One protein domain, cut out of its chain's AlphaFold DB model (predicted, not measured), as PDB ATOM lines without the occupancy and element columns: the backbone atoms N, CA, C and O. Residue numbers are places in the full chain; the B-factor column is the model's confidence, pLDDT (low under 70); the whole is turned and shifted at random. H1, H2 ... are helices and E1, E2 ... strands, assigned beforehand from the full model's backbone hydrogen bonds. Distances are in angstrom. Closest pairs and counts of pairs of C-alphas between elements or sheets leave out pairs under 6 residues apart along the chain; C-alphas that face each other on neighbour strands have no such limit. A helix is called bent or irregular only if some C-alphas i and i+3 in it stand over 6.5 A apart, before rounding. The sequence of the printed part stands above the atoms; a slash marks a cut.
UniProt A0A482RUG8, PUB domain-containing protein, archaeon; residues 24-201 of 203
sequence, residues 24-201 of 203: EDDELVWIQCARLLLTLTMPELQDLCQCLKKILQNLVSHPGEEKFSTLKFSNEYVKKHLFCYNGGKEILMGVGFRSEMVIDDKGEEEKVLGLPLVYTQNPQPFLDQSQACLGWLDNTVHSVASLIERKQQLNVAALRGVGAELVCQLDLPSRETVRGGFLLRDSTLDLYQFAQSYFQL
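Overview. This is residues 24 to 201 of the 203 residues of the protein "PUB domain-containing protein" of archaeon (UniProt A0A482RUG8). A long helix, H7, runs along the length of the domain as a base, with H2 packed side by side with it and H1 and H5 over the two. Two small antiparallel sheets lie on the side of this helical core away from H7, toward opposite ends: E1 E3 E2 near the start of H7, and the hairpin of E4 and E5, which packs on H1 and has H8 packed on it, toward the other end. The printed part has 178 residues, with eight named helices and five named strands in the order H1 H2 H3 E1 H4 H5 E2 E3 H6 H7 E4 E5 H8, and the class is mixed, helices and strands. The whole is compact, with a radius of gyration of the C-alphas of 17.0 A, and spans 53 by 35 by 33 A.

Along the chain. H1 is residues 24 to 37, 20.5 A long, and begins at C-alpha 24 (-16.513, 41.820, 166.635). H2 is residues 42 to 61, 27.8 A long. H3, residues 66 to 69, runs directly into E1, residues 70 to 72. H4 is residues 76 to 83; it is irregular, but only just, with C-alphas 80 and 83 6.6 A apart. H5 is residues 88 to 95, 11.3 A long. E2, residues 98 to 103, and E3, residues 109 to 114, are 15.7 A and 14.8 A long. H6 is residues 117 to 120. H7, residues 124 to 153, is 43.9 A long, from (-3.058, 32.390, 178.115) to (-0.444, 38.740, 134.790). E4, residues 166 to 171, and E5, residues 177 to 182, are 16.6 A and 16.5 A long. H8, residues 188 to 201, is 20.9 A long and ends at C-alpha 201 (-7.114, 56.404, 168.905).

Arrangement. H2 and H5 are the hub, touching four helices each. H2 touches H7 at a shallow tilt of 15 degrees, opposite ways, closest at the C-alphas of Val 60 and Leu 127, 5.8 A. H5 touches H1 at a shallow tilt of 17 degrees, opposite ways, closest at the C-alphas of Cys 33 and Ile 91, 6.0 A. With residues 126 to 133 alone, H7 touches H5 at a steep tilt of 43 degrees; the C-alphas of Val 95 and Gln 129 are closest, 5.6 A. With residues 47 to 52 alone, H2 touches H4, about perpendicular at 75 degrees, closest at the C-alphas of Leu 48 and Leu 82, 5.7 A. E1, H4 H5 and E2 form a split strand-helix-strand unit, two strands running the same way with E3 between them in the sheet, and its crossover is right-handed. N 71 and O 113 are 2.8 A apart across E1 and E3, and N 100 and O 112 are 2.9 A apart across the hairpin of E2 and E3, both within hydrogen-bond range. H5 only grazes this sheet, with residues 89 to 93. H6 touches no helix but is near H3. In the hairpin of E4 and E5, N 168 and O 180 are 2.8 A apart, within hydrogen-bond range. The closest C-alphas of H1 and E5 are those of Arg 35 and Gly 181, 4.8 A, and those of E5 and H8 are Gly 180 and Phe 194, 7.5 A. H8 and H7 are apart. Every O i to N i+4 pair is within hydrogen-bond range in H1, H2 and H7, against 3 of 4 in H4, 3 of 4 in H5 and 8 of 10 in H8; H3 and H6 are too short for such a pair.

Size, cuts and confidence. The two C-alphas farthest apart are those of Gly 107 and Leu 154, 56.2 A. The printed part has no cut. The link from H7 to E4, residues 154 to 165, is long; the other links are tight. The mean pLDDT of the printed part is 89.4, and it is under 70 at residues 24 to 26, 117 to 121, 157 to 158 and 199 to 201.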
ATOM      1  N   GLU A  24     -16.342  40.854 167.731       60.91
ATOM      2  CA  GLU A  24     -16.513  41.820 166.635       60.91
ATOM      3  C   GLU A  24     -15.406  42.894 166.609       60.91
ATOM      4  O   GLU A  24     -14.953  43.300 165.534       60.91
ATOM      5  N   ASP A  25     -14.923  43.331 167.779       67.94
ATOM      6  CA  ASP A  25     -13.835  44.313 167.879       67.94
ATOM      7  C   ASP A  25     -12.501  43.726 167.400       67.94
ATOM      8  O   ASP A  25     -11.708  44.415 166.749       67.94
ATOM      9  N   ASP A  26     -12.247  42.449 167.697       68.94
ATOM     10  CA  ASP A  26     -11.030  41.761 167.264       68.94
ATOM     11  C   ASP A  26     -11.041  41.492 165.751       68.94
ATOM     12  O   ASP A  26     -10.023  41.705 165.083       68.94
ATOM     13  N   GLU A  27     -12.186  41.117 165.171       74.69
ATOM     14  CA  GLU A  27     -12.325  40.956 163.716       74.69
ATOM     15  C   GLU A  27     -12.043  42.270 162.966       74.69
ATOM     16  O   GLU A  27     -11.295  42.293 161.979       74.69
ATOM     17  N   LEU A  28     -12.563  43.390 163.476       77.25
ATOM     18  CA  LEU A  28     -12.361  44.715 162.889       77.25
ATOM     19  C   LEU A  28     -10.874  45.119 162.863       77.25
ATOM     20  O   LEU A  28     -10.402  45.697 161.877       77.25
ATOM     21  N   VAL A  29     -10.113  44.780 163.909       84.81
ATOM     22  CA  VAL A  29      -8.664  45.040 163.975       84.81
ATOM     23  C   VAL A  29      -7.913  44.263 162.894       84.81
ATOM     24  O   VAL A  29      -7.053  44.831 162.210       84.81
ATOM     25  N   TRP A  30      -8.241  42.986 162.691       89.56
ATOM     26  CA  TRP A  30      -7.580  42.163 161.674       89.56
ATOM     27  C   TRP A  30      -7.887  42.633 160.253       89.56
ATOM     28  O   TRP A  30      -6.984  42.683 159.411       89.56
ATOM     29  N   ILE A  31      -9.126  43.060 159.995       89.50
ATOM     30  CA  ILE A  31      -9.516  43.662 158.713       89.50
ATOM     31  C   ILE A  31      -8.699  44.932 158.442       89.50
ATOM     32  O   ILE A  31      -8.206  45.128 157.329       89.50
ATOM     33  N   GLN A  32      -8.508  45.786 159.449       89.12
ATOM     34  CA  GLN A  32      -7.693  46.993 159.302       89.12
ATOM     35  C   GLN A  32      -6.227  46.661 159.036       89.12
ATOM     36  O   GLN A  32      -5.629  47.237 158.126       89.12
ATOM     37  N   CYS A  33      -5.661  45.702 159.768       93.38
ATOM     38  CA  CYS A  33      -4.285  45.264 159.556       93.38
ATOM     39  C   CYS A  33      -4.086  44.704 158.140       93.38
ATOM     40  O   CYS A  33      -3.105  45.046 157.479       93.38
ATOM     41  N   ALA A  34      -5.039  43.920 157.625       94.94
ATOM     42  CA  ALA A  34      -4.984  43.400 156.258       94.94
ATOM     43  C   ALA A  34      -4.899  44.526 155.211       94.94
ATOM     44  O   ALA A  34      -4.143  44.423 154.242       94.94
ATOM     45  N   ARG A  35      -5.608  45.640 155.429       95.50
ATOM     46  CA  ARG A  35      -5.560  46.812 154.536       95.50
ATOM     47  C   ARG A  35      -4.201  47.487 154.534       95.50
ATOM     48  O   ARG A  35      -3.762  47.950 153.484       95.50
ATOM     49  N   LEU A  36      -3.509  47.522 155.668       95.81
ATOM     50  CA  LEU A  36      -2.142  48.046 155.731       95.81
ATOM     51  C   LEU A  36      -1.195  47.172 154.899       95.81
ATOM     52  O   LEU A  36      -0.430  47.693 154.084       95.81
ATOM     53  N   LEU A  37      -1.322  45.846 155.018       96.75
ATOM     54  CA  LEU A  37      -0.502  44.888 154.270       96.75
ATOM     55  C   LEU A  37      -0.724  44.960 152.752       96.75
ATOM     56  O   LEU A  37       0.219  44.757 151.992       96.75
ATOM     57  N   LEU A  38      -1.928  45.320 152.291       96.69
ATOM     58  CA  LEU A  38      -2.208  45.528 150.863       96.69
ATOM     59  C   LEU A  38      -1.383  46.665 150.237       96.69
ATOM     60  O   LEU A  38      -1.260  46.714 149.009       96.69
ATOM     61  N   THR A  39      -0.830  47.572 151.050       95.81
ATOM     62  CA  THR A  39       0.023  48.675 150.576       95.81
ATOM     63  C   THR A  39       1.486  48.290 150.392       95.81
ATOM     64  O   THR A  39       2.232  49.069 149.798       95.81
ATOM     65  N   LEU A  40       1.890  47.119 150.889       95.81
ATOM     66  CA  LEU A  40       3.273  46.662 150.857       95.81
ATOM     67  C   LEU A  40       3.582  45.930 149.553       95.81
ATOM     68  O   LEU A  40       2.736  45.241 148.971       95.81
ATOM     69  N   THR A  41       4.824  46.068 149.105       95.00
ATOM     70  CA  THR A  41       5.373  45.230 148.040       95.00
ATOM     71  C   THR A  41       5.700  43.832 148.555       95.00
ATOM     72  O   THR A  41       5.834  43.619 149.758       95.00
ATOM     73  N   MET A  42       5.875  42.856 147.657       94.25
ATOM     74  CA  MET A  42       6.231  41.490 148.071       94.25
ATOM     75  C   MET A  42       7.491  41.401 148.950       94.25
ATOM     76  O   MET A  42       7.423  40.710 149.967       94.25
ATOM     77  N   PRO A  43       8.613  42.078 148.631       95.50
ATOM     78  CA  PRO A  43       9.786  42.055 149.504       95.50
ATOM     79  C   PRO A  43       9.512  42.648 150.892       95.50
ATOM     80  O   PRO A  43       9.903  42.053 151.891       95.50
ATOM     81  N   GLU A  44       8.798  43.776 150.962       96.19
ATOM     82  CA  GLU A  44       8.446  44.437 152.228       96.19
ATOM     83  C   GLU A  44       7.513  43.560 153.074       96.19
ATOM     84  O   GLU A  44       7.724  43.390 154.272       96.19
ATOM     85  N   LEU A  45       6.511  42.943 152.441       96.06
ATOM     86  CA  LEU A  45       5.566  42.039 153.093       96.06
ATOM     87  C   LEU A  45       6.264  40.800 153.665       96.06
ATOM     88  O   LEU A  45       5.959  40.377 154.781       96.06
ATOM     89  N   GLN A  46       7.196  40.213 152.912       95.88
ATOM     90  CA  GLN A  46       7.977  39.060 153.363       95.88
ATOM     91  C   GLN A  46       8.878  39.420 154.543       95.88
ATOM     92  O   GLN A  46       8.907  38.678 155.524       95.88
ATOM     93  N   ASP A  47       9.574  40.553 154.460       97.12
ATOM     94  CA  ASP A  47      10.465  41.039 155.513       97.12
ATOM     95  C   ASP A  47       9.694  41.320 156.815       97.12
ATOM     96  O   ASP A  47      10.031  40.788 157.879       97.12
ATOM     97  N   LEU A  48       8.576  42.048 156.712       97.38
ATOM     98  CA  LEU A  48       7.685  42.315 157.837       97.38
ATOM     99  C   LEU A  48       7.143  41.019 158.456       97.38
ATOM    100  O   LEU A  48       7.188  40.839 159.675       97.38
ATOM    101  N   CYS A  49       6.646  40.097 157.626       97.00
ATOM    102  CA  CYS A  49       6.077  38.830 158.087       97.00
ATOM    103  C   CYS A  49       7.117  37.964 158.808       97.00
ATOM    104  O   CYS A  49       6.829  37.408 159.869       97.00
ATOM    105  N   GLN A  50       8.343  37.879 158.285       97.12
ATOM    106  CA  GLN A  50       9.432  37.158 158.949       97.12
ATOM    107  C   GLN A  50       9.759  37.766 160.318       97.12
ATOM    108  O   GLN A  50       9.936  37.030 161.294       97.12
ATOM    109  N   CYS A  51       9.804  39.097 160.411       97.69
ATOM    110  CA  CYS A  51      10.056  39.797 161.666       97.69
ATOM    111  C   CYS A  51       8.939  39.550 162.696       97.69
ATOM    112  O   CYS A  51       9.224  39.123 163.817       97.69
ATOM    113  N   LEU A  52       7.672  39.727 162.297       97.19
ATOM    114  CA  LEU A  52       6.498  39.476 163.140       97.19
ATOM    115  C   LEU A  52       6.449  38.031 163.638       97.19
ATOM    116  O   LEU A  52       6.300  37.802 164.838       97.19
ATOM    117  N   LYS A  53       6.643  37.052 162.746       97.00
ATOM    118  CA  LYS A  53       6.666  35.635 163.123       97.00
ATOM    119  C   LYS A  53       7.734  35.346 164.159       97.00
ATOM    120  O   LYS A  53       7.440  34.681 165.142       97.00
ATOM    121  N   LYS A  54       8.943  35.880 163.982       96.50
ATOM    122  CA  LYS A  54      10.032  35.690 164.947       96.50
ATOM    123  C   LYS A  54       9.677  36.260 166.322       96.50
ATOM    124  O   LYS A  54       9.934  35.611 167.331       96.50
ATOM    125  N   ILE A  55       9.086  37.455 166.366       95.06
ATOM    126  CA  ILE A  55       8.641  38.091 167.615       95.06
ATOM    127  C   ILE A  55       7.573  37.226 168.299       95.06
ATOM    128  O   ILE A  55       7.750  36.838 169.452       95.06
ATOM    129  N   LEU A  56       6.508  36.874 167.576       95.06
ATOM    130  CA  LEU A  56       5.382  36.100 168.107       95.06
ATOM    131  C   LEU A  56       5.791  34.677 168.512       95.06
ATOM    132  O   LEU A  56       5.387  34.199 169.565       95.06
ATOM    133  N   GLN A  57       6.648  34.011 167.739       95.50
ATOM    134  CA  GLN A  57       7.165  32.682 168.079       95.50
ATOM    135  C   GLN A  57       8.033  32.704 169.337       95.50
ATOM    136  O   GLN A  57       7.905  31.805 170.168       95.50
ATOM    137  N   ASN A  58       8.889  33.719 169.507       94.06
ATOM    138  CA  ASN A  58       9.681  33.861 170.729       94.06
ATOM    139  C   ASN A  58       8.775  34.048 171.951       94.06
ATOM    140  O   ASN A  58       9.010  33.429 172.983       94.06
ATOM    141  N   LEU A  59       7.722  34.853 171.815       90.38
ATOM    142  CA  LEU A  59       6.733  35.069 172.868       90.38
ATOM    143  C   LEU A  59       5.978  33.793 173.237       90.38
ATOM    144  O   LEU A  59       5.875  33.471 174.418       90.38
ATOM    145  N   VAL A  60       5.490  33.050 172.240       91.19
ATOM    146  CA  VAL A  60       4.762  31.794 172.469       91.19
ATOM    147  C   VAL A  60       5.668  30.723 173.072       91.19
ATOM    148  O   VAL A  60       5.246  29.983 173.956       91.19
ATOM    149  N   SER A  61       6.924  30.655 172.631       92.75
ATOM    150  CA  SER A  61       7.881  29.657 173.125       92.75
ATOM    151  C   SER A  61       8.408  29.987 174.527       92.75
ATOM    152  O   SER A  61       8.803  29.080 175.258       92.75
ATOM    153  N   HIS A  62       8.413  31.270 174.911       90.62
ATOM    154  CA  HIS A  62       9.008  31.767 176.156       90.62
ATOM    155  C   HIS A  62       8.102  32.789 176.887       90.62
ATOM    156  O   HIS A  62       8.526  33.923 177.129       90.62
ATOM    157  N   PRO A  63       6.873  32.415 177.303       86.06
ATOM    158  CA  PRO A  63       5.852  33.346 177.814       86.06
ATOM    159  C   PRO A  63       6.205  34.111 179.101       86.06
ATOM    160  O   PRO A  63       5.514  35.063 179.448       86.06
ATOM    161  N   GLY A  64       7.251  33.708 179.825       82.50
ATOM    162  CA  GLY A  64       7.707  34.370 181.055       82.50
ATOM    163  C   GLY A  64       8.975  35.214 180.895       82.50
ATOM    164  O   GLY A  64       9.446  35.795 181.871       82.50
ATOM    165  N   GLU A  65       9.573  35.263 179.702       86.88
ATOM    166  CA  GLU A  65      10.821  35.995 179.484       86.88
ATOM    167  C   GLU A  65      10.544  37.452 179.077       86.88
ATOM    168  O   GLU A  65      10.239  37.745 177.919       86.88
ATOM    169  N   GLU A  66      10.724  38.388 180.017       82.75
ATOM    170  CA  GLU A  66      10.441  39.828 179.834       82.75
ATOM    171  C   GLU A  66      11.118  40.456 178.603       82.75
ATOM    172  O   GLU A  66      10.589  41.366 177.967       82.75
ATOM    173  N   LYS A  67      12.296  39.954 178.214       86.88
ATOM    174  CA  LYS A  67      13.020  40.455 177.036       86.88
ATOM    175  C   LYS A  67      12.258  40.249 175.720       86.88
ATOM    176  O   LYS A  67      12.562  40.929 174.746       86.88
ATOM    177  N   PHE A  68      11.325  39.292 175.664       90.12
ATOM    178  CA  PHE A  68      10.502  39.042 174.481       90.12
ATOM    179  C   PHE A  68       9.176  39.799 174.527       90.12
ATOM    180  O   PHE A  68       8.608  40.067 173.472       90.12
ATOM    181  N   SER A  69       8.717  40.200 175.716       89.06
ATOM    182  CA  SER A  69       7.488  40.974 175.902       89.06
ATOM    183  C   SER A  69       7.655  42.472 175.672       89.06
ATOM    184  O   SER A  69       6.652  43.177 175.666       89.06
ATOM    185  N   THR A  70       8.879  42.967 175.454       92.00
ATOM    186  CA  THR A  70       9.163  44.396 175.250       92.00
ATOM    187  C   THR A  70      10.058  44.631 174.034       92.00
ATOM    188  O   THR A  70      11.172  44.117 173.950       92.00
ATOM    189  N   LEU A  71       9.602  45.475 173.109       94.31
ATOM    190  CA  LEU A  71      10.336  45.898 171.918       94.31
ATOM    191  C   LEU A  71      10.705  47.376 172.026       94.31
ATOM    192  O   LEU A  71       9.842  48.251 172.094       94.31
ATOM    193  N   LYS A  72      12.001  47.671 172.002       93.69
ATOM    194  CA  LYS A  72      12.511  49.046 172.043       93.69
ATOM    195  C   LYS A  72      12.444  49.696 170.663       93.69
ATOM    196  O   LYS A  72      12.898  49.099 169.689       93.69
ATOM    197  N   PHE A  73      11.970  50.941 170.581       92.94
ATOM    198  CA  PHE A  73      11.997  51.714 169.327       92.94
ATOM    199  C   PHE A  73      13.423  52.059 168.870       92.94
ATOM    200  O   PHE A  73      13.652  52.277 167.681       92.94
ATOM    201  N   SER A  74      14.384  52.064 169.798       92.94
ATOM    202  CA  SER A  74      15.814  52.242 169.527       92.94
ATOM    203  C   SER A  74      16.485  51.000 168.922       92.94
ATOM    204  O   SER A  74      17.611  51.084 168.433       92.94
ATOM    205  N   ASN A  75      15.830  49.832 168.952       94.12
ATOM    206  CA  ASN A  75      16.404  48.609 168.409       94.12
ATOM    207  C   ASN A  75      16.436  48.683 166.877       94.12
ATOM    208  O   ASN A  75      15.396  48.609 166.226       94.12
ATOM    209  N   GLU A  76      17.636  48.771 166.302       95.62
ATOM    210  CA  GLU A  76      17.828  48.938 164.855       95.62
ATOM    211  C   GLU A  76      17.223  47.806 164.018       95.62
ATOM    212  O   GLU A  76      16.698  48.058 162.934       95.62
ATOM    213  N   TYR A  77      17.227  46.566 164.518       94.31
ATOM    214  CA  TYR A  77      16.591  45.454 163.814       94.31
ATOM    215  C   TYR A  77      15.070  45.637 163.762       94.31
ATOM    216  O   TYR A  77      14.473  45.571 162.690       94.31
ATOM    217  N   VAL A  78      14.436  45.924 164.904       94.19
ATOM    218  CA  VAL A  78      12.978  46.137 164.969       94.19
ATOM    219  C   VAL A  78      12.586  47.378 164.165       94.19
ATOM    220  O   VAL A  78      11.639  47.354 163.386       94.19
ATOM    221  N   LYS A  79      13.357  48.458 164.266       94.88
ATOM    222  CA  LYS A  79      13.134  49.675 163.488       94.88
ATOM    223  C   LYS A  79      13.171  49.415 161.981       94.88
ATOM    224  O   LYS A  79      12.291  49.887 161.268       94.88
ATOM    225  N   LYS A  80      14.162  48.653 161.507       96.12
ATOM    226  CA  LYS A  80      14.377  48.374 160.080       96.12
ATOM    227  C   LYS A  80      13.408  47.350 159.486       96.12
ATOM    228  O   LYS A  80      13.179  47.414 158.286       96.12
ATOM    229  N   HIS A  81      12.895  46.419 160.286       96.75
ATOM    230  CA  HIS A  81      12.117  45.280 159.786       96.75
ATOM    231  C   HIS A  81      10.662  45.246 160.283       96.75
ATOM    232  O   HIS A  81       9.888  44.395 159.858       96.75
ATOM    233  N   LEU A  82      10.285  46.135 161.205       96.19
ATOM    234  CA  LEU A  82       8.937  46.204 161.775       96.19
ATOM    235  C   LEU A  82       8.375  47.628 161.720       96.19
ATOM    236  O   LEU A  82       7.337  47.845 161.106       96.19
ATOM    237  N   PHE A  83       9.042  48.603 162.347       93.81
ATOM    238  CA  PHE A  83       8.485  49.959 162.497       93.81
ATOM    239  C   PHE A  83       8.582  50.832 161.240       93.81
ATOM    240  O   PHE A  83       7.941  51.876 161.179       93.81
ATOM    241  N   CYS A  84       9.375  50.432 160.248       93.62
ATOM    242  CA  CYS A  84       9.460  51.121 158.961       93.62
ATOM    243  C   CYS A  84       8.298  50.783 158.009       93.62
ATOM    244  O   CYS A  84       8.109  51.496 157.024       93.62
ATOM    245  N   TYR A  85       7.545  49.711 158.278       94.94
ATOM    246  CA  TYR A  85       6.479  49.225 157.408       94.94
ATOM    247  C   TYR A  85       5.100  49.525 157.993       94.94
ATOM    248  O   TYR A  85       4.871  49.389 159.196       94.94
ATOM    249  N   ASN A  86       4.150  49.856 157.115       91.06
ATOM    250  CA  ASN A  86       2.742  49.966 157.494       91.06
ATOM    251  C   ASN A  86       2.236  48.627 158.041       91.06
ATOM    252  O   ASN A  86       2.414  47.587 157.407       91.06
ATOM    253  N   GLY A  87       1.566  48.659 159.192       91.75
ATOM    254  CA  GLY A  87       0.962  47.482 159.806       91.75
ATOM    255  C   GLY A  87       1.844  46.764 160.815       91.75
ATOM    256  O   GLY A  87       1.317  45.977 161.596       91.75
ATOM    257  N   GLY A  88       3.155  47.021 160.868       94.62
ATOM    258  CA  GLY A  88       4.030  46.297 161.791       94.62
ATOM    259  C   GLY A  88       3.697  46.549 163.261       94.62
ATOM    260  O   GLY A  88       3.570  45.609 164.048       94.62
ATOM    261  N   LYS A  89       3.498  47.816 163.633       93.38
ATOM    262  CA  LYS A  89       3.091  48.191 164.993       93.38
ATOM    263  C   LYS A  89       1.631  47.810 165.253       93.38
ATOM    264  O   LYS A  89       1.322  47.286 166.321       93.38
ATOM    265  N   GLU A  90       0.752  48.065 164.290       92.69
ATOM    266  CA  GLU A  90      -0.696  47.876 164.399       92.69
ATOM    267  C   GLU A  90      -1.057  46.403 164.615       92.69
ATOM    268  O   GLU A  90      -1.867  46.099 165.490       92.69
ATOM    269  N   ILE A  91      -0.386  45.484 163.911       94.94
ATOM    270  CA  ILE A  91      -0.571  44.039 164.088       94.94
ATOM    271  C   ILE A  91      -0.223  43.623 165.519       94.94
ATOM    272  O   ILE A  91      -1.017  42.952 166.175       94.94
ATOM    273  N   LEU A  92       0.926  44.060 166.047       93.94
ATOM    274  CA  LEU A  92       1.299  43.743 167.429       93.94
ATOM    275  C   LEU A  92       0.338  44.376 168.442       93.94
ATOM    276  O   LEU A  92       0.006  43.751 169.451       93.94
ATOM    277  N   MET A  93      -0.153  45.588 168.180       91.31
ATOM    278  CA  MET A  93      -1.185  46.204 169.017       91.31
ATOM    279  C   MET A  93      -2.489  45.398 169.014       91.31
ATOM    280  O   MET A  93      -3.121  45.268 170.068       91.31
ATOM    281  N   GLY A  94      -2.852  44.810 167.869       89.62
ATOM    282  CA  GLY A  94      -3.973  43.881 167.734       89.62
ATOM    283  C   GLY A  94      -3.804  42.596 168.543       89.62
ATOM    284  O   GLY A  94      -4.779  42.112 169.115       89.62
ATOM    285  N   VAL A  95      -2.563  42.115 168.686       90.69
ATOM    286  CA  VAL A  95      -2.223  40.984 169.567       90.69
ATOM    287  C   VAL A  95      -2.313  41.347 171.057       90.69
ATOM    288  O   VAL A  95      -2.566  40.484 171.889       90.69
ATOM    289  N   GLY A  96      -2.127  42.620 171.414       89.44
ATOM    290  CA  GLY A  96      -2.198  43.078 172.806       89.44
ATOM    291  C   GLY A  96      -1.037  43.965 173.250       89.44
ATOM    292  O   GLY A  96      -1.052  44.462 174.377       89.44
ATOM    293  N   PHE A  97      -0.057  44.226 172.381       91.94
ATOM    294  CA  PHE A  97       1.015  45.168 172.689       91.94
ATOM    295  C   PHE A  97       0.481  46.592 172.871       91.94
ATOM    296  O   PHE A  97      -0.508  47.006 172.255       91.94
ATOM    297  N   ARG A  98       1.160  47.372 173.709       90.44
ATOM    298  CA  ARG A  98       0.861  48.778 173.982       90.44
ATOM    299  C   ARG A  98       2.131  49.610 173.874       90.44
ATOM    300  O   ARG A  98       3.227  49.139 174.170       90.44
ATOM    301  N   SER A  99       1.983  50.832 173.368       90.56
ATOM    302  CA  SER A  99       3.090  51.782 173.291       90.56
ATOM    303  C   SER A  99       3.191  52.520 174.617       90.56
ATOM    304  O   SER A  99       2.214  53.124 175.048       90.56
ATOM    305  N   GLU A 100       4.373  52.512 175.218       90.94
ATOM    306  CA  GLU A 100       4.622  53.114 176.528       90.94
ATOM    307  C   GLU A 100       5.950  53.882 176.514       90.94
ATOM    308  O   GLU A 100       6.829  53.612 175.691       90.94
ATOM    309  N   MET A 101       6.079  54.862 177.410       91.50
ATOM    310  CA  MET A 101       7.351  55.520 177.712       91.50
ATOM    311  C   MET A 101       7.905  54.897 178.989       91.50
ATOM    312  O   MET A 101       7.214  54.864 180.007       91.50
ATOM    313  N   VAL A 102       9.136  54.397 178.934       89.88
ATOM    314  CA  VAL A 102       9.832  53.804 180.080       89.88
ATOM    315  C   VAL A 102      11.131  54.552 180.339       89.88
ATOM    316  O   VAL A 102      11.704  55.138 179.428       89.88
ATOM    317  N   ILE A 103      11.601  54.524 181.582       90.00
ATOM    318  CA  ILE A 103      12.925  55.036 181.934       90.00
ATOM    319  C   ILE A 103      13.930  53.895 181.779       90.00
ATOM    320  O   ILE A 103      13.763  52.828 182.384       90.00
ATOM    321  N   ASP A 104      14.946  54.100 180.945       86.94
ATOM    322  CA  ASP A 104      16.005  53.123 180.729       86.94
ATOM    323  C   ASP A 104      16.978  53.059 181.924       86.94
ATOM    324  O   ASP A 104      16.873  53.798 182.904       86.94
ATOM    325  N   ASP A 105      17.955  52.152 181.868       85.12
ATOM    326  CA  ASP A 105      18.912  51.983 182.968       85.12
ATOM    327  C   ASP A 105      19.893  53.170 183.114       85.12
ATOM    328  O   ASP A 105      20.649  53.227 184.085       85.12
ATOM    329  N   LYS A 106      19.888  54.121 182.169       88.94
ATOM    330  CA  LYS A 106      20.655  55.374 182.216       88.94
ATOM    331  C   LYS A 106      19.828  56.548 182.746       88.94
ATOM    332  O   LYS A 106      20.393  57.619 182.944       88.94
ATOM    333  N   GLY A 107      18.540  56.343 183.024       91.12
ATOM    334  CA  GLY A 107      17.631  57.395 183.473       91.12
ATOM    335  C   GLY A 107      16.991  58.187 182.332       91.12
ATOM    336  O   GLY A 107      16.337  59.191 182.605       91.12
ATOM    337  N   GLU A 108      17.157  57.753 181.083       92.31
ATOM    338  CA  GLU A 108      16.621  58.429 179.903       92.31
ATOM    339  C   GLU A 108      15.250  57.860 179.517       92.31
ATOM    340  O   GLU A 108      14.981  56.665 179.667       92.31
ATOM    341  N   GLU A 109      14.377  58.717 178.990       93.56
ATOM    342  CA  GLU A 109      13.080  58.292 178.470       93.56
ATOM    343  C   GLU A 109      13.239  57.524 177.148       93.56
ATOM    344  O   GLU A 109      13.760  58.033 176.153       93.56
ATOM    345  N   GLU A 110      12.727  56.297 177.110       92.88
ATOM    346  CA  GLU A 110      12.727  55.423 175.942       92.88
ATOM    347  C   GLU A 110      11.298  54.996 175.591       92.88
ATOM    348  O   GLU A 110      10.541  54.499 176.426       92.88
ATOM    349  N   LYS A 111      10.923  55.146 174.316       92.25
ATOM    350  CA  LYS A 111       9.658  54.614 173.802       92.25
ATOM    351  C   LYS A 111       9.789  53.111 173.560       92.25
ATOM    352  O   LYS A 111      10.712  52.663 172.869       92.25
ATOM    353  N   VAL A 112       8.827  52.339 174.058       93.69
ATOM    354  CA  VAL A 112       8.745  50.884 173.872       93.69
ATOM    355  C   VAL A 112       7.363  50.462 173.386       93.69
ATOM    356  O   VAL A 112       6.370  51.167 173.562       93.69
ATOM    357  N   LEU A 113       7.313  49.300 172.744       94.06
ATOM    358  CA  LEU A 113       6.097  48.562 172.439       94.06
ATOM    359  C   LEU A 113       6.153  47.262 173.247       94.06
ATOM    360  O   LEU A 113       6.968  46.393 172.937       94.06
ATOM    361  N   GLY A 114       5.337  47.138 174.293       91.56
ATOM    362  CA  GLY A 114       5.403  46.009 175.222       91.56
ATOM    363  C   GLY A 114       4.043  45.432 175.598       91.56
ATOM    364  O   GLY A 114       3.005  46.045 175.347       91.56
ATOM    365  N   LEU A 115       4.044  44.234 176.178       87.44
ATOM    366  CA  LEU A 115       2.850  43.652 176.783       87.44
ATOM    367  C   LEU A 115       2.621  44.249 178.178       87.44
ATOM    368  O   LEU A 115       3.555  44.283 178.980       87.44
ATOM    369  N   PRO A 116       1.384  44.660 178.502       81.00
ATOM    370  CA  PRO A 116       1.006  45.060 179.850       81.00
ATOM    371  C   PRO A 116       1.423  44.039 180.916       81.00
ATOM    372  O   PRO A 116       1.216  42.835 180.758       81.00
ATOM    373  N   LEU A 117       1.917  44.525 182.060       69.38
ATOM    374  CA  LEU A 117       2.355  43.683 183.186       69.38
ATOM    375  C   LEU A 117       1.269  42.720 183.694       69.38
ATOM    376  O   LEU A 117       1.588  41.678 184.261       69.38
ATOM    377  N   VAL A 118      -0.010  43.033 183.460       62.19
ATOM    378  CA  VAL A 118      -1.163  42.185 183.810       62.19
ATOM    379  C   VAL A 118      -1.053  40.779 183.193       62.19
ATOM    380  O   VAL A 118      -1.483  39.802 183.806       62.19
ATOM    381  N   TYR A 119      -0.393  40.638 182.039       65.38
ATOM    382  CA  TYR A 119      -0.207  39.347 181.368       65.38
ATOM    383  C   TYR A 119       0.815  38.423 182.045       65.38
ATOM    384  O   TYR A 119       0.856  37.235 181.734       65.38
ATOM    385  N   THR A 120       1.588  38.911 183.022       64.19
ATOM    386  CA  THR A 120       2.491  38.057 183.820       64.19
ATOM    387  C   THR A 120       1.737  37.093 184.741       64.19
ATOM    388  O   THR A 120       2.279  36.060 185.125       64.19
ATOM    389  N   GLN A 121       0.481  37.404 185.081       69.50
ATOM    390  CA  GLN A 121      -0.341  36.597 185.990       69.50
ATOM    391  C   GLN A 121      -1.235  35.594 185.249       69.50
ATOM    392  O   GLN A 121      -1.589  34.560 185.808       69.50
ATOM    393  N   ASN A 122      -1.586  35.888 183.994       81.31
ATOM    394  CA  ASN A 122      -2.336  34.992 183.117       81.31
ATOM    395  C   ASN A 122      -1.936  35.233 181.646       81.31
ATOM    396  O   ASN A 122      -2.540  36.079 180.982       81.31
ATOM    397  N   PRO A 123      -0.927  34.512 181.125       83.50
ATOM    398  CA  PRO A 123      -0.445  34.714 179.761       83.50
ATOM    399  C   PRO A 123      -1.356  34.086 178.693       83.50
ATOM    400  O   PRO A 123      -1.200  34.406 177.516       83.50
ATOM    401  N   GLN A 124      -2.303  33.214 179.068       86.69
ATOM    402  CA  GLN A 124      -3.058  32.390 178.115       86.69
ATOM    403  C   GLN A 124      -3.808  33.198 177.038       86.69
ATOM    404  O   GLN A 124      -3.616  32.890 175.865       86.69
ATOM    405  N   PRO A 125      -4.562  34.271 177.363       84.06
ATOM    406  CA  PRO A 125      -5.280  35.037 176.340       84.06
ATOM    407  C   PRO A 125      -4.346  35.644 175.286       84.06
ATOM    408  O   PRO A 125      -4.658  35.679 174.099       84.06
ATOM    409  N   PHE A 126      -3.165  36.094 175.710       84.31
ATOM    410  CA  PHE A 126      -2.159  36.638 174.806       84.31
ATOM    411  C   PHE A 126      -1.505  35.542 173.947       84.31
ATOM    412  O   PHE A 126      -1.199  35.775 172.775       84.31
ATOM    413  N   LEU A 127      -1.289  34.349 174.507       89.62
ATOM    414  CA  LEU A 127      -0.760  33.206 173.763       89.62
ATOM    415  C   LEU A 127      -1.728  32.752 172.672       89.62
ATOM    416  O   LEU A 127      -1.307  32.566 171.528       89.62
ATOM    417  N   ASP A 128      -3.015  32.656 173.003       90.06
ATOM    418  CA  ASP A 128      -4.069  32.309 172.051       90.06
ATOM    419  C   ASP A 128      -4.135  33.350 170.926       90.06
ATOM    420  O   ASP A 128      -4.093  32.995 169.745       90.06
ATOM    421  N   GLN A 129      -4.106  34.640 171.279       89.38
ATOM    422  CA  GLN A 129      -4.107  35.726 170.300       89.38
ATOM    423  C   GLN A 129      -2.847  35.741 169.425       89.38
ATOM    424  O   GLN A 129      -2.918  35.995 168.222       89.38
ATOM    425  N   SER A 130      -1.681  35.435 169.999       92.44
ATOM    426  CA  SER A 130      -0.424  35.328 169.249       92.44
ATOM    427  C   SER A 130      -0.467  34.177 168.249       92.44
ATOM    428  O   SER A 130      -0.046  34.339 167.102       92.44
ATOM    429  N   GLN A 131      -1.011  33.028 168.653       93.06
ATOM    430  CA  GLN A 131      -1.158  31.863 167.785       93.06
ATOM    431  C   GLN A 131      -2.186  32.112 166.672       93.06
ATOM    432  O   GLN A 131      -1.930  31.769 165.513       93.06
ATOM    433  N   ALA A 132      -3.309  32.756 166.997       92.38
ATOM    434  CA  ALA A 132      -4.303  33.186 166.018       92.38
ATOM    435  C   ALA A 132      -3.695  34.169 165.006       92.38
ATOM    436  O   ALA A 132      -3.857  33.991 163.797       92.38
ATOM    437  N   CYS A 133      -2.913  35.144 165.481       94.75
ATOM    438  CA  CYS A 133      -2.213  36.103 164.631       94.75
ATOM    439  C   CYS A 133      -1.213  35.422 163.687       94.75
ATOM    440  O   CYS A 133      -1.169  35.761 162.508       94.75
ATOM    441  N   LEU A 134      -0.450  34.430 164.163       94.88
ATOM    442  CA  LEU A 134       0.460  33.654 163.312       94.88
ATOM    443  C   LEU A 134      -0.287  32.966 162.159       94.88
ATOM    444  O   LEU A 134       0.128  33.091 161.005       94.88
ATOM    445  N   GLY A 135      -1.408  32.299 162.451       94.25
ATOM    446  CA  GLY A 135      -2.238  31.662 161.423       94.25
ATOM    447  C   GLY A 135      -2.877  32.670 160.460       94.25
ATOM    448  O   GLY A 135      -2.881  32.467 159.244       94.25
ATOM    449  N   TRP A 136      -3.371  33.792 160.986       95.31
ATOM    450  CA  TRP A 136      -3.915  34.887 160.183       95.31
ATOM    451  C   TRP A 136      -2.857  35.510 159.257       95.31
ATOM    452  O   TRP A 136      -3.149  35.753 158.083       95.31
ATOM    453  N   LEU A 137      -1.629  35.725 159.745       95.31
ATOM    454  CA  LEU A 137      -0.517  36.273 158.964       95.31
ATOM    455  C   LEU A 137      -0.193  35.387 157.762       95.31
ATOM    456  O   LEU A 137      -0.041  35.904 156.657       95.31
ATOM    457  N   ASP A 138      -0.124  34.070 157.953       93.69
ATOM    458  CA  ASP A 138       0.146  33.126 156.864       93.69
ATOM    459  C   ASP A 138      -0.906  33.206 155.754       93.69
ATOM    460  O   ASP A 138      -0.573  33.395 154.579       93.69
ATOM    461  N   ASN A 139      -2.183  33.153 156.136       95.00
ATOM    462  CA  ASN A 139      -3.296  33.228 155.191       95.00
ATOM    463  C   ASN A 139      -3.350  34.584 154.472       95.00
ATOM    464  O   ASN A 139      -3.595  34.655 153.260       95.00
ATOM    465  N   THR A 140      -3.100  35.667 155.206       94.56
ATOM    466  CA  THR A 140      -3.163  37.028 154.668       94.56
ATOM    467  C   THR A 140      -2.012  37.290 153.708       94.56
ATOM    468  O   THR A 140      -2.250  37.759 152.596       94.56
ATOM    469  N   VAL A 141      -0.779  36.918 154.066       94.19
ATOM    470  CA  VAL A 141       0.380  37.063 153.171       94.19
ATOM    471  C   VAL A 141       0.190  36.251 151.895       94.19
ATOM    472  O   VAL A 141       0.440  36.770 150.808       94.19
ATOM    473  N   HIS A 142      -0.308  35.016 151.999       95.31
ATOM    474  CA  HIS A 142      -0.616  34.199 150.826       95.31
ATOM    475  C   HIS A 142      -1.666  34.859 149.913       95.31
ATOM    476  O   HIS A 142      -1.509  34.893 148.688       95.31
ATOM    477  N   SER A 143      -2.710  35.440 150.508       95.25
ATOM    478  CA  SER A 143      -3.765  36.144 149.772       95.25
ATOM    479  C   SER A 143      -3.234  37.392 149.063       95.25
ATOM    480  O   SER A 143      -3.509  37.596 147.880       95.25
ATOM    481  N   VAL A 144      -2.430  38.210 149.751       95.44
ATOM    482  CA  VAL A 144      -1.818  39.416 149.170       95.44
ATOM    483  C   VAL A 144      -0.843  39.049 148.046       95.44
ATOM    484  O   VAL A 144      -0.879  39.680 146.989       95.44
ATOM    485  N   ALA A 145      -0.039  37.996 148.218       93.75
ATOM    486  CA  ALA A 145       0.861  37.503 147.178       93.75
ATOM    487  C   ALA A 145       0.099  37.083 145.914       93.75
ATOM    488  O   ALA A 145       0.417  37.539 144.815       93.75
ATOM    489  N   SER A 146      -0.977  36.314 146.085       94.75
ATOM    490  CA  SER A 146      -1.838  35.878 144.979       94.75
ATOM    491  C   SER A 146      -2.470  37.061 144.232       94.75
ATOM    492  O   SER A 146      -2.582  37.045 143.004       94.75
ATOM    493  N   LEU A 147      -2.867  38.118 144.951       93.81
ATOM    494  CA  LEU A 147      -3.383  39.349 144.342       93.81
ATOM    495  C   LEU A 147      -2.309  40.071 143.520       93.81
ATOM    496  O   LEU A 147      -2.583  40.499 142.396       93.81
ATOM    497  N   ILE A 148      -1.091  40.184 144.055       92.38
ATOM    498  CA  ILE A 148       0.034  40.817 143.357       92.38
ATOM    499  C   ILE A 148       0.364  40.055 142.071       92.38
ATOM    500  O   ILE A 148       0.459  40.673 141.008       92.38
ATOM    501  N   GLU A 149       0.471  38.728 142.138       91.69
ATOM    502  CA  GLU A 149       0.736  37.871 140.976       91.69
ATOM    503  C   GLU A 149      -0.354  38.002 139.907       91.69
ATOM    504  O   GLU A 149      -0.061  38.224 138.729       91.69
ATOM    505  N   ARG A 150      -1.630  37.959 140.312       90.38
ATOM    506  CA  ARG A 150      -2.760  38.133 139.390       90.38
ATOM    507  C   ARG A 150      -2.722  39.493 138.691       90.38
ATOM    508  O   ARG A 150      -2.938  39.570 137.482       90.38
ATOM    509  N   LYS A 151      -2.425  40.573 139.420       89.38
ATOM    510  CA  LYS A 151      -2.301  41.920 138.834       89.38
ATOM    511  C   LYS A 151      -1.137  42.017 137.848       89.38
ATOM    512  O   LYS A 151      -1.276  42.681 136.818       89.38
ATOM    513  N   GLN A 152      -0.015  41.351 138.134       87.50
ATOM    514  CA  GLN A 152       1.132  41.287 137.222       87.50
ATOM    515  C   GLN A 152       0.764  40.584 135.909       87.50
ATOM    516  O   GLN A 152       1.084  41.101 134.840       87.50
ATOM    517  N   GLN A 153       0.030  39.469 135.976       87.94
ATOM    518  CA  GLN A 153      -0.444  38.740 134.790       87.94
ATOM    519  C   GLN A 153      -1.401  39.571 133.925       87.94
ATOM    520  O   GLN A 153      -1.358  39.491 132.701       87.94
ATOM    521  N   LEU A 154      -2.236  40.401 134.554       85.94
ATOM    522  CA  LEU A 154      -3.181  41.286 133.863       85.94
ATOM    523  C   LEU A 154      -2.539  42.583 133.334       85.94
ATOM    524  O   LEU A 154      -3.234  43.403 132.737       85.94
ATOM    525  N   ASN A 155      -1.231  42.785 133.548       81.00
ATOM    526  CA  ASN A 155      -0.482  43.990 133.169       81.00
ATOM    527  C   ASN A 155      -1.162  45.301 133.616       81.00
ATOM    528  O   ASN A 155      -1.131  46.319 132.919       81.00
ATOM    529  N   VAL A 156      -1.784  45.287 134.797       76.19
ATOM    530  CA  VAL A 156      -2.413  46.482 135.364       76.19
ATOM    531  C   VAL A 156      -1.302  47.453 135.773       76.19
ATOM    532  O   VAL A 156      -0.491  47.166 136.652       76.19
ATOM    533  N   ALA A 157      -1.225  48.604 135.097       68.25
ATOM    534  CA  ALA A 157      -0.171  49.594 135.325       68.25
ATOM    535  C   ALA A 157      -0.299  50.317 136.679       68.25
ATOM    536  O   ALA A 157       0.704  50.770 137.230       68.25
ATOM    537  N   ALA A 158      -1.515  50.416 137.223       65.69
ATOM    538  CA  ALA A 158      -1.767  51.069 138.500       65.69
ATOM    539  C   ALA A 158      -1.218  50.233 139.672       65.69
ATOM    540  O   ALA A 158      -1.551  49.054 139.817       65.69
ATOM    541  N   LEU A 159      -0.398  50.866 140.523       70.44
ATOM    542  CA  LEU A 159       0.121  50.299 141.777       70.44
ATOM    543  C   LEU A 159       0.827  48.942 141.576       70.44
ATOM    544  O   LEU A 159       0.430  47.916 142.138       70.44
ATOM    545  N   ARG A 160       1.863  48.924 140.726       78.75
ATOM    546  CA  ARG A 160       2.666  47.720 140.472       78.75
ATOM    547  C   ARG A 160       3.343  47.229 141.750       78.75
ATOM    548  O   ARG A 160       3.947  48.005 142.479       78.75
ATOM    549  N   GLY A 161       3.282  45.917 141.962       85.94
ATOM    550  CA  GLY A 161       3.998  45.242 143.042       85.94
ATOM    551  C   GLY A 161       3.282  45.218 144.388       85.94
ATOM    552  O   GLY A 161       3.791  44.543 145.271       85.94
ATOM    553  N   VAL A 162       2.122  45.873 144.530       92.12
ATOM    554  CA  VAL A 162       1.296  45.853 145.752       92.12
ATOM    555  C   VAL A 162      -0.085  45.248 145.479       92.12
ATOM    556  O   VAL A 162      -0.571  45.269 144.338       92.12
ATOM    557  N   GLY A 163      -0.714  44.695 146.517       92.25
ATOM    558  CA  GLY A 163      -2.009  44.010 146.405       92.25
ATOM    559  C   GLY A 163      -3.184  44.966 146.188       92.25
ATOM    560  O   GLY A 163      -4.135  44.616 145.496       92.25
ATOM    561  N   ALA A 164      -3.092  46.185 146.724       94.62
ATOM    562  CA  ALA A 164      -4.135  47.200 146.634       94.62
ATOM    563  C   ALA A 164      -4.438  47.631 145.188       94.62
ATOM    564  O   ALA A 164      -3.531  47.831 144.376       94.62
ATOM    565  N   GLU A 165      -5.712  47.845 144.877       92.75
ATOM    566  CA  GLU A 165      -6.176  48.477 143.633       92.75
ATOM    567  C   GLU A 165      -6.381  49.989 143.818       92.75
ATOM    568  O   GLU A 165      -6.239  50.756 142.867       92.75
ATOM    569  N   LEU A 166      -6.617  50.418 145.060       92.94
ATOM    570  CA  LEU A 166      -6.661  51.809 145.496       92.94
ATOM    571  C   LEU A 166      -5.895  51.962 146.815       92.94
ATOM    572  O   LEU A 166      -5.957  51.094 147.679       92.94
ATOM    573  N   VAL A 167      -5.180  53.075 146.989       94.50
ATOM    574  CA  VAL A 167      -4.529  53.417 148.263       94.50
ATOM    575  C   VAL A 167      -5.142  54.700 148.799       94.50
ATOM    576  O   VAL A 167      -5.111  55.731 148.129       94.50
ATOM    577  N   CYS A 168      -5.667  54.636 150.018       94.31
ATOM    578  CA  CYS A 168      -6.023  55.809 150.801       94.31
ATOM    579  C   CYS A 168      -4.831  56.203 151.673       94.31
ATOM    580  O   CYS A 168      -4.213  55.343 152.302       94.31
ATOM    581  N   GLN A 169      -4.525  57.495 151.720       95.19
ATOM    582  CA  GLN A 169      -3.558  58.065 152.646       95.19
ATOM    583  C   GLN A 169      -4.288  59.013 153.598       95.19
ATOM    584  O   GLN A 169      -5.045  59.873 153.148       95.19
ATOM    585  N   LEU A 170      -4.051  58.841 154.894       92.25
ATOM    586  CA  LEU A 170      -4.577  59.673 155.966       92.25
ATOM    587  C   LEU A 170      -3.409  60.368 156.656       92.25
ATOM    588  O   LEU A 170      -2.509  59.699 157.161       92.25
ATOM    589  N   ASP A 171      -3.442  61.694 156.695       91.19
ATOM    590  CA  ASP A 171      -2.498  62.489 157.473       91.19
ATOM    591  C   ASP A 171      -3.161  62.854 158.806       91.19
ATOM    592  O   ASP A 171      -4.183  63.546 158.848       91.19
ATOM    593  N   LEU A 172      -2.614  62.329 159.901       87.44
ATOM    594  CA  LEU A 172      -3.188  62.460 161.237       87.44
ATOM    595  C   LEU A 172      -2.737  63.768 161.915       87.44
ATOM    596  O   LEU A 172      -1.658  64.284 161.610       87.44
ATOM    597  N   PRO A 173      -3.486  64.288 162.910       85.62
ATOM    598  CA  PRO A 173      -3.056  65.445 163.705       85.62
ATOM    599  C   PRO A 173      -1.703  65.249 164.407       85.62
ATOM    600  O   PRO A 173      -0.983  66.220 164.640       85.62
ATOM    601  N   SER A 174      -1.326  63.995 164.694       82.31
ATOM    602  CA  SER A 174      -0.005  63.616 165.219       82.31
ATOM    603  C   SER A 174       1.144  63.838 164.226       82.31
ATOM    604  O   SER A 174       2.304  63.700 164.609       82.31
ATOM    605  N   ARG A 175       0.841  64.217 162.973       86.69
ATOM    606  CA  ARG A 175       1.750  64.264 161.812       86.69
ATOM    607  C   ARG A 175       2.227  62.894 161.335       86.69
ATOM    608  O   ARG A 175       3.137  62.819 160.514       86.69
ATOM    609  N   GLU A 176       1.629  61.823 161.839       85.88
ATOM    610  CA  GLU A 176       1.817  60.488 161.287       85.88
ATOM    611  C   GLU A 176       0.969  60.345 160.019       85.88
ATOM    612  O   GLU A 176      -0.167  60.817 159.956       85.88
ATOM    613  N   THR A 177       1.526  59.680 159.011       90.06
ATOM    614  CA  THR A 177       0.809  59.331 157.786       90.06
ATOM    615  C   THR A 177       0.514  57.839 157.806       90.06
ATOM    616  O   THR A 177       1.429  57.027 157.942       90.06
ATOM    617  N   VAL A 178      -0.751  57.477 157.617       91.06
ATOM    618  CA  VAL A 178      -1.204  56.086 157.534       91.06
ATOM    619  C   VAL A 178      -1.703  55.810 156.123       91.06
ATOM    620  O   VAL A 178      -2.437  56.614 155.546       91.06
ATOM    621  N   ARG A 179      -1.320  54.667 155.547       94.88
ATOM    622  CA  ARG A 179      -1.775  54.251 154.213       94.88
ATOM    623  C   ARG A 179      -2.538  52.937 154.301       94.88
ATOM    624  O   ARG A 179      -1.997  51.944 154.777       94.88
ATOM    625  N   GLY A 180      -3.771  52.934 153.804       95.94
ATOM    626  CA  GLY A 180      -4.620  51.749 153.685       95.94
ATOM    627  C   GLY A 180      -4.818  51.359 152.226       95.94
ATOM    628  O   GLY A 180      -5.076  52.213 151.380       95.94
ATOM    629  N   GLY A 181      -4.680  50.073 151.928       96.12
ATOM    630  CA  GLY A 181      -4.937  49.482 150.624       96.12
ATOM    631  C   GLY A 181      -6.353  48.924 150.536       96.12
ATOM    632  O   GLY A 181      -6.845  48.324 151.489       96.12
ATOM    633  N   PHE A 182      -6.979  49.124 149.382       95.88
ATOM    634  CA  PHE A 182      -8.364  48.770 149.097       95.88
ATOM    635  C   PHE A 182      -8.463  48.060 147.750       95.88
ATOM    636  O   PHE A 182      -7.687  48.329 146.825       95.88
ATOM    637  N   LEU A 183      -9.427  47.159 147.646       93.94
ATOM    638  CA  LEU A 183      -9.833  46.483 146.421       93.94
ATOM    639  C   LEU A 183     -11.037  47.214 145.808       93.94
ATOM    640  O   LEU A 183     -11.795  47.880 146.503       93.94
ATOM    641  N   LEU A 184     -11.270  47.056 144.508       91.25
ATOM    642  CA  LEU A 184     -12.387  47.676 143.780       91.25
ATOM    643  C   LEU A 184     -13.765  47.213 144.268       91.25
ATOM    644  O   LEU A 184     -14.769  47.862 143.986       91.25
ATOM    645  N   ARG A 185     -13.813  46.075 144.965       92.75
ATOM    646  CA  ARG A 185     -15.028  45.558 145.602       92.75
ATOM    647  C   ARG A 185     -15.295  46.157 146.983       92.75
ATOM    648  O   ARG A 185     -16.372  45.912 147.518       92.75
ATOM    649  N   ASP A 186     -14.329  46.870 147.561       94.25
ATOM    650  CA  ASP A 186     -14.508  47.504 148.862       94.25
ATOM    651  C   ASP A 186     -15.465  48.692 148.719       94.25
ATOM    652  O   ASP A 186     -15.450  49.437 147.733       94.25
ATOM    653  N   SER A 187     -16.328  48.860 149.711       94.94
ATOM    654  CA  SER A 187     -17.340  49.908 149.732       94.94
ATOM    655  C   SER A 187     -16.789  51.238 150.260       94.94
ATOM    656  O   SER A 187     -15.710  51.334 150.844       94.94
ATOM    657  N   THR A 188     -17.563  52.313 150.132       92.88
ATOM    658  CA  THR A 188     -17.237  53.573 150.818       92.88
ATOM    659  C   THR A 188     -17.331  53.448 152.341       92.88
ATOM    660  O   THR A 188     -16.644  54.175 153.055       92.88
ATOM    661  N   LEU A 189     -18.164  52.528 152.843       92.75
ATOM    662  CA  LEU A 189     -18.267  52.236 154.273       92.75
ATOM    663  C   LEU A 189     -16.967  51.621 154.792       92.75
ATOM    664  O   LEU A 189     -16.489  52.024 155.847       92.75
ATOM    665  N   ASP A 190     -16.354  50.733 154.013       92.81
ATOM    666  CA  ASP A 190     -15.045  50.164 154.316       92.81
ATOM    667  C   ASP A 190     -13.997  51.264 154.498       92.81
ATOM    668  O   ASP A 190     -13.249  51.263 155.477       92.81
ATOM    669  N   LEU A 191     -13.935  52.219 153.571       92.06
ATOM    670  CA  LEU A 191     -13.016  53.355 153.659       92.06
ATOM    671  C   LEU A 191     -13.266  54.200 154.912       92.06
ATOM    672  O   LEU A 191     -12.318  54.570 155.607       92.06
ATOM    673  N   TYR A 192     -14.536  54.471 155.211       90.94
ATOM    674  CA  TYR A 192     -14.932  55.219 156.397       90.94
ATOM    675  C   TYR A 192     -14.530  54.502 157.692       90.94
ATOM    676  O   TYR A 192     -13.926  55.126 158.560       90.94
ATOM    677  N   GLN A 193     -14.787  53.195 157.804       90.69
ATOM    678  CA  GLN A 193     -14.410  52.388 158.970       90.69
ATOM    679  C   GLN A 193     -12.894  52.355 159.180       90.69
ATOM    680  O   GLN A 193     -12.425  52.507 160.307       90.69
ATOM    681  N   PHE A 194     -12.124  52.213 158.095       91.81
ATOM    682  CA  PHE A 194     -10.667  52.303 158.159       91.81
ATOM    683  C   PHE A 194     -10.212  53.668 158.674       91.81
ATOM    684  O   PHE A 194      -9.361  53.730 159.547       91.81
ATOM    685  N   ALA A 195     -10.779  54.766 158.171       90.25
ATOM    686  CA  ALA A 195     -10.413  56.093 158.649       90.25
ATOM    687  C   ALA A 195     -10.798  56.298 160.121       90.25
ATOM    688  O   ALA A 195      -9.992  56.779 160.917       90.25
ATOM    689  N   GLN A 196     -12.011  55.893 160.496       87.69
ATOM    690  CA  GLN A 196     -12.556  56.062 161.840       87.69
ATOM    691  C   GLN A 196     -11.687  55.402 162.917       87.69
ATOM    692  O   GLN A 196     -11.545  55.972 164.000       87.69
ATOM    693  N   SER A 197     -11.059  54.261 162.620       84.50
ATOM    694  CA  SER A 197     -10.225  53.560 163.598       84.50
ATOM    695  C   SER A 197      -8.981  54.338 164.025       84.50
ATOM    696  O   SER A 197      -8.532  54.184 165.157       84.50
ATOM    697  N   TYR A 198      -8.471  55.243 163.185       79.44
ATOM    698  CA  TYR A 198      -7.334  56.101 163.535       79.44
ATOM    699  C   TYR A 198      -7.750  57.398 164.229       79.44
ATOM    700  O   TYR A 198      -6.971  57.939 165.009       79.44
ATOM    701  N   PHE A 199      -8.977  57.880 164.012       67.31
ATOM    702  CA  PHE A 199      -9.487  59.071 164.707       67.31
ATOM    703  C   PHE A 199      -9.996  58.767 166.123       67.31
ATOM    704  O   PHE A 199     -10.007  59.658 166.974       67.31
ATOM    705  N   GLN A 200     -10.377  57.517 166.405       58.72
ATOM    706  CA  GLN A 200     -10.753  57.074 167.753       58.72
ATOM    707  C   GLN A 200      -9.548  56.852 168.683       58.72
ATOM    708  O   GLN A 200      -9.706  56.916 169.896       58.72
ATOM    709  N   LEU A 201      -8.346  56.641 168.136       48.97
ATOM    710  CA  LEU A 201      -7.114  56.404 168.905       48.97
ATOM    711  C   LEU A 201      -6.425  57.692 169.404       48.97
ATOM    712  O   LEU A 201      -5.380  57.614 170.047       48.97
TER     713      LEU A 201